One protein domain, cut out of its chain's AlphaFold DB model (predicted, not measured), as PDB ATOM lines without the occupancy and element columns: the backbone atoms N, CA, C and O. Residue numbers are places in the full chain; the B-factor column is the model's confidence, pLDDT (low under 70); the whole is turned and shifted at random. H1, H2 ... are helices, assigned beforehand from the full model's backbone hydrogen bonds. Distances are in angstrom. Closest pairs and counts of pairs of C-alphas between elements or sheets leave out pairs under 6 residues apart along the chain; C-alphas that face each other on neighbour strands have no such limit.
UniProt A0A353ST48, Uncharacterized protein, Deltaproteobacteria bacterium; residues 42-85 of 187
ATOM      1  N   GLU A  42     142.193 107.473 124.266       82.19
ATOM      2  CA  GLU A  42     141.078 107.119 125.157       82.19
ATOM      3  C   GLU A  42     141.204 105.736 125.827       82.19
ATOM      4  O   GLU A  42     140.704 105.504 126.929       82.19
ATOM      5  N   ARG A  43     141.816 104.744 125.164       78.56
ATOM      6  CA  ARG A  43     142.058 103.422 125.772       78.56
ATOM      7  C   ARG A  43     143.223 103.472 126.747       78.56
ATOM      8  O   ARG A  43     143.150 102.830 127.792       78.56
ATOM      9  N   LEU A  44     144.273 104.223 126.416       81.25
ATOM     10  CA  LEU A  44     145.416 104.428 127.303       81.25
ATOM     11  C   LEU A  44     145.002 105.201 128.554       81.25
ATOM     12  O   LEU A  44     145.384 104.817 129.653       81.25
ATOM     13  N   GLU A  45     144.177 106.234 128.403       85.44
ATOM     14  CA  GLU A  45     143.614 107.004 129.513       85.44
ATOM     15  C   GLU A  45     142.733 106.135 130.404       85.44
ATOM     16  O   GLU A  45     142.960 106.079 131.611       85.44
ATOM     17  N   ARG A  46     141.811 105.350 129.827       84.12
ATOM     18  CA  ARG A  46     141.015 104.386 130.602       84.12
ATOM     19  C   ARG A  46     141.880 103.371 131.339       84.12
ATOM     20  O   ARG A  46     141.587 103.066 132.485       84.12
ATOM     21  N   TRP A  47     142.943 102.862 130.716       82.88
ATOM     22  CA  TRP A  47     143.879 101.940 131.366       82.88
ATOM     23  C   TRP A  47     144.651 102.607 132.512       82.88
ATOM     24  O   TRP A  47     144.821 102.014 133.579       82.88
ATOM     25  N   ARG A  48     145.091 103.855 132.312       87.38
ATOM     26  CA  ARG A  48     145.746 104.668 133.345       87.38
ATOM     27  C   ARG A  48     144.803 104.987 134.507       87.38
ATOM     28  O   ARG A  48     145.261 105.000 135.642       87.38
ATOM     29  N   ALA A  49     143.509 105.143 134.251       91.62
ATOM     30  CA  ALA A  49     142.497 105.359 135.284       91.62
ATOM     31  C   ALA A  49     142.167 104.102 136.115       91.62
ATOM     32  O   ALA A  49     141.527 104.215 137.156       91.62
ATOM     33  N   LEU A  50     142.589 102.903 135.690       88.94
ATOM     34  CA  LEU A  50     142.384 101.680 136.472       88.94
ATOM     35  C   LEU A  50     143.297 101.630 137.699       88.94
ATOM     36  O   LEU A  50     144.493 101.928 137.595       88.94
ATOM     37  N   SER A  51     142.756 101.133 138.811       93.00
ATOM     38  CA  SER A  51     143.534 100.806 140.007       93.00
ATOM     39  C   SER A  51     144.545  99.680 139.726       93.00
ATOM     40  O   SER A  51     144.352  98.888 138.789       93.00
ATOM     41  N   PRO A  52     145.618  99.559 140.525       92.50
ATOM     42  CA  PRO A  52     146.574  98.459 140.405       92.50
ATOM     43  C   PRO A  52     145.901  97.076 140.404       92.50
ATOM     44  O   PRO A  52     146.199  96.239 139.551       92.50
ATOM     45  N   GLU A  53     144.916  96.867 141.276       90.00
ATOM     46  CA  GLU A  53     144.172  95.611 141.414       90.00
ATOM     47  C   GLU A  53     143.322  95.329 140.170       90.00
ATOM     48  O   GLU A  53     143.227  94.190 139.707       90.00
ATOM     49  N   GLN A  54     142.701  96.362 139.592       83.25
ATOM     50  CA  GLN A  54     141.931  96.232 138.356       83.25
ATOM     51  C   GLN A  54     142.828  95.863 137.171       83.25
ATOM     52  O   GLN A  54     142.468  94.984 136.381       83.25
ATOM     53  N   ARG A  55     144.005  96.492 137.055       86.62
ATOM     54  CA  ARG A  55     144.989  96.148 136.019       86.62
ATOM     55  C   ARG A  55     145.470  94.712 136.177       86.62
ATOM     56  O   ARG A  55     145.541  93.994 135.178       86.62
ATOM     57  N   GLU A  56     145.738  94.275 137.405       88.56
ATOM     58  CA  GLU A  56     146.203  92.913 137.667       88.56
ATOM     59  C   GLU A  56     145.136  91.870 137.328       88.56
ATOM     60  O   GLU A  56     145.409  90.928 136.587       88.56
ATOM     61  N   ARG A  57     143.873  92.107 137.709       84.50
ATOM     62  CA  ARG A  57     142.745  91.256 137.291       84.50
ATOM     63  C   ARG A  57     142.637  91.133 135.771       84.50
ATOM     64  O   ARG A  57     142.283  90.069 135.261       84.50
ATOM     65  N   ILE A  58     142.904  92.206 135.022       83.44
ATOM     66  CA  ILE A  58     142.873  92.158 133.553       83.44
ATOM     67  C   ILE A  58     144.055  91.355 133.003       83.44
ATOM     68  O   ILE A  58     143.849  90.524 132.116       83.44
ATOM     69  N   ARG A  59     145.268  91.549 133.533       85.81
ATOM     70  CA  ARG A  59     146.453  90.769 133.134       85.81
ATOM     71  C   ARG A  59     146.264  89.282 133.398       85.81
ATOM     72  O   ARG A  59     146.548  88.473 132.520       85.81
ATOM     73  N   GLU A  60     145.734  88.928 134.561       87.94
ATOM     74  CA  GLU A  60     145.465  87.545 134.948       87.94
ATOM     75  C   GLU A  60     144.439  86.887 134.011       87.94
ATOM     76  O   GLU A  60     144.655  85.782 133.510       87.94
ATOM     77  N   ARG A  61     143.345  87.587 133.681       82.44
ATOM     78  CA  ARG A  61     142.367  87.113 132.684       82.44
ATOM     79  C   ARG A  61     142.989  86.942 131.303       82.44
ATOM     80  O   ARG A  61     142.659  85.988 130.604       82.44
ATOM     81  N   TYR A  62     143.868  87.859 130.902       83.19
ATOM     82  CA  TYR A  62     144.564  87.771 129.624       83.19
ATOM     83  C   TYR A  62     145.549  86.597 129.585       83.19
ATOM     84  O   TYR A  62     145.633  85.915 128.565       83.19
ATOM     85  N   ARG A  63     146.246  86.319 130.692       89.19
ATOM     86  CA  ARG A  63     147.104  85.138 130.832       89.19
ATOM     87  C   ARG A  63     146.287  83.857 130.659       89.19
ATOM     88  O   ARG A  63     146.563  83.104 129.732       89.19
ATOM     89  N   ARG A  64     145.194  83.712 131.420       85.69
ATOM     90  CA  ARG A  64     144.260  82.579 131.291       85.69
ATOM     91  C   ARG A  64     143.720  82.423 129.873       85.69
ATOM     92  O   ARG A  64     143.648  81.319 129.360       85.69
ATOM     93  N   TRP A  65     143.366  83.528 129.216       83.12
ATOM     94  CA  TRP A  65     142.915  83.512 127.823       83.12
ATOM     95  C   TRP A  65     143.982  82.984 126.856       83.12
ATOM     96  O   TRP A  65     143.650  82.249 125.926       83.12
ATOM     97  N   LYS A  66     145.250  83.371 127.046       87.25
ATOM     98  CA  LYS A  66     146.360  82.898 126.209       87.25
ATOM     99  C   LYS A  66     146.665  81.418 126.417       87.25
ATOM    100  O   LYS A  66     147.062  80.769 125.458       87.25
ATOM    101  N   GLU A  67     146.438  80.912 127.623       92.38
ATOM    102  CA  GLU A  67     146.604  79.500 127.987       92.38
ATOM    103  C   GLU A  67     145.467  78.602 127.468       92.38
ATOM    104  O   GLU A  67     145.609  77.382 127.457       92.38
ATOM    105  N   LEU A  68     144.344  79.174 127.008       90.31
ATOM    106  CA  LEU A  68     143.245  78.382 126.456       90.31
ATOM    107  C   LEU A  68     143.665  77.651 125.167       90.31
ATOM    108  O   LEU A  68     144.255  78.275 124.274       90.31
ATOM    109  N   PRO A  69     143.257  76.378 124.992       94.75
ATOM    110  CA  PRO A  69     143.447  75.656 123.741       94.75
ATOM    111  C   PRO A  69     142.862  76.423 122.539       94.75
ATOM    112  O   PRO A  69     141.803  77.052 122.670       94.75
ATOM    113  N   PRO A  70     143.473  76.340 121.340       91.62
ATOM    114  CA  PRO A  70     143.017  77.078 120.158       91.62
ATOM    115  C   PRO A  70     141.524  76.893 119.846       91.62
ATOM    116  O   PRO A  70     140.818  77.874 119.613       91.62
ATOM    117  N   GLY A  71     141.014  75.660 119.938       91.00
ATOM    118  CA  GLY A  71     139.595  75.371 119.699       91.00
ATOM    119  C   GLY A  71     138.650  75.996 120.733       91.00
ATOM    120  O   GLY A  71     137.523  76.369 120.407       91.00
ATOM    121  N   GLU A  72     139.087  76.169 121.982       86.62
ATOM    122  CA  GLU A  72     138.290  76.851 123.006       86.62
ATOM    123  C   GLU A  72     138.267  78.364 122.775       86.62
ATOM    124  O   GLU A  72     137.199  78.989 122.815       86.62
ATOM    125  N   ARG A  73     139.422  78.945 122.430       86.19
ATOM    126  CA  ARG A  73     139.520  80.354 122.031       86.19
ATOM    127  C   ARG A  73     138.608  80.647 120.847       86.19
ATOM    128  O   ARG A  73     137.860  81.627 120.879       86.19
ATOM    129  N   GLU A  74     138.614  79.789 119.833       89.75
ATOM    130  CA  GLU A  74     137.765  79.951 118.658       89.75
ATOM    131  C   GLU A  74     136.273  79.927 119.010       89.75
ATOM    132  O   GLU A  74     135.537  80.832 118.605       89.75
ATOM    133  N   ARG A  75     135.829  78.975 119.841       85.25
ATOM    134  CA  ARG A  75     134.435  78.904 120.319       85.25
ATOM    135  C   ARG A  75     134.007  80.176 121.051       85.25
ATOM    136  O   ARG A  75     132.888  80.665 120.858       85.25
ATOM    137  N   ILE A  76     134.881  80.735 121.889       85.00
ATOM    138  CA  ILE A  76     134.593  81.976 122.622       85.00
ATOM    139  C   ILE A  76     134.507  83.166 121.660       85.00
ATOM    140  O   ILE A  76     133.564  83.960 121.746       85.00
ATOM    141  N   LEU A  77     135.441  83.274 120.710       85.81
ATOM    142  CA  LEU A  77     135.421  84.320 119.686       85.81
ATOM    143  C   LEU A  77     134.171  84.226 118.813       85.81
ATOM    144  O   LEU A  77     133.531  85.243 118.547       85.81
ATOM    145  N   GLU A  78     133.780  83.024 118.401       87.69
ATOM    146  CA  GLU A  78     132.579  82.804 117.607       87.69
ATOM    147  C   GLU A  78     131.321  83.229 118.366       87.69
ATOM    148  O   GLU A  78     130.487  83.972 117.843       87.69
ATOM    149  N   ARG A  79     131.206  82.833 119.635       83.69
ATOM    150  CA  ARG A  79     130.093  83.248 120.485       83.69
ATOM    151  C   ARG A  79     130.043  84.763 120.670       83.69
ATOM    152  O   ARG A  79     128.956  85.334 120.622       83.69
ATOM    153  N   ASN A  80     131.193  85.419 120.833       85.19
ATOM    154  CA  ASN A  80     131.274  86.877 120.900       85.19
ATOM    155  C   ASN A  80     130.836  87.529 119.577       85.19
ATOM    156  O   ASN A  80     130.046  88.471 119.590       85.19
ATOM    157  N   ARG A  81     131.266  86.996 118.423       88.75
ATOM    158  CA  ARG A  81     130.801  87.462 117.104       88.75
ATOM    159  C   ARG A  81     129.285  87.336 116.970       88.75
ATOM    160  O   ARG A  81     128.640  88.293 116.555       88.75
ATOM    161  N   ARG A  82     128.704  86.193 117.356       85.81
ATOM    162  CA  ARG A  82     127.246  85.982 117.340       85.81
ATOM    163  C   ARG A  82     126.528  86.966 118.266       85.81
ATOM    164  O   ARG A  82     125.549  87.567 117.849       85.81
ATOM    165  N   TRP A  83     127.044  87.184 119.478       84.62
ATOM    166  CA  TRP A  83     126.489  88.151 120.431       84.62
ATOM    167  C   TRP A  83     126.491  89.583 119.888       84.62
ATOM    168  O   TRP A  83     125.495  90.291 120.007       84.62
ATOM    169  N   ARG A  84     127.588  90.014 119.254       86.19
ATOM    170  CA  ARG A  84     127.704  91.355 118.659       86.19
ATOM    171  C   ARG A  84     126.753  91.584 117.483       86.19
ATOM    172  O   ARG A  84     126.407  92.730 117.233       86.19
ATOM    173  N   LYS A  85     126.338  90.517 116.794       92.06
ATOM    174  CA  LYS A  85     125.361  90.557 115.696       92.06
ATOM    175  C   LYS A  85     123.902  90.567 116.170       92.06
ATOM    176  O   LYS A  85     123.014  90.706 115.337       92.06
TER     177      LYS A  85
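AT A GLANCE: This is residues 42 to 85 of the 187 residues of an uncharacterized protein of Deltaproteobacteria bacterium (UniProt A0A353ST48). What shape does the backbone make? It is an open U of three helices: H2, the longest by residues, is the base, and H3 and the shorter H1 turn away from its two ends with an empty middle between them. How much of it is helix? The printed part has 44 residues with three named helices in the order H1, H2, H3 and no named strand, and the class is all helix. How spread out is it? It is only just loose, close to extended, with a radius of gyration of the C-alphas of 13.5 A, and it is flat, spanning 32 by 26 by 12 A.

IN THESE COORDINATES: Where is the longest helix? H2 is residues 52 to 67, 22.7 A from first to last C-alpha, beginning at C-alpha 52 (146.574, 98.459, 140.405). Where are the others? H3 is residues 70 to 84, 21.0 A long, ending at C-alpha 84 (127.704, 91.355, 118.659). H1 is residues 42 to 48, 9.7 A long, beginning at C-alpha 42 (141.078, 107.119, 125.157).

HOW THE PARTS SIT: How does H2 stand to H3? They are close but not clearly touching, with closest C-alphas those of Trp 65 and Arg 73, 7.4 A apart. They run opposite ways at a steep tilt of 61 degrees. And to H1? They are close but not clearly touching, with closest C-alphas those of Trp 47 and Arg 55, 7.5 A apart. Their lines are only just about perpendicular, at 70.4 degrees. H1 and H3 are apart. Are the helix backbones complete? In H1, H2 and H3 every O i to N i+4 pair is within hydrogen-bond range.

THE WHOLE: What are the farthest points? The two C-alphas farthest apart are those of Ala 49 and Gly 71, 33.9 A. Are there cuts or long links? The printed part has no cut, and both links are tight. Where is confidence low? No printed residue is under 70, and the mean pLDDT of the printed part is 86.9.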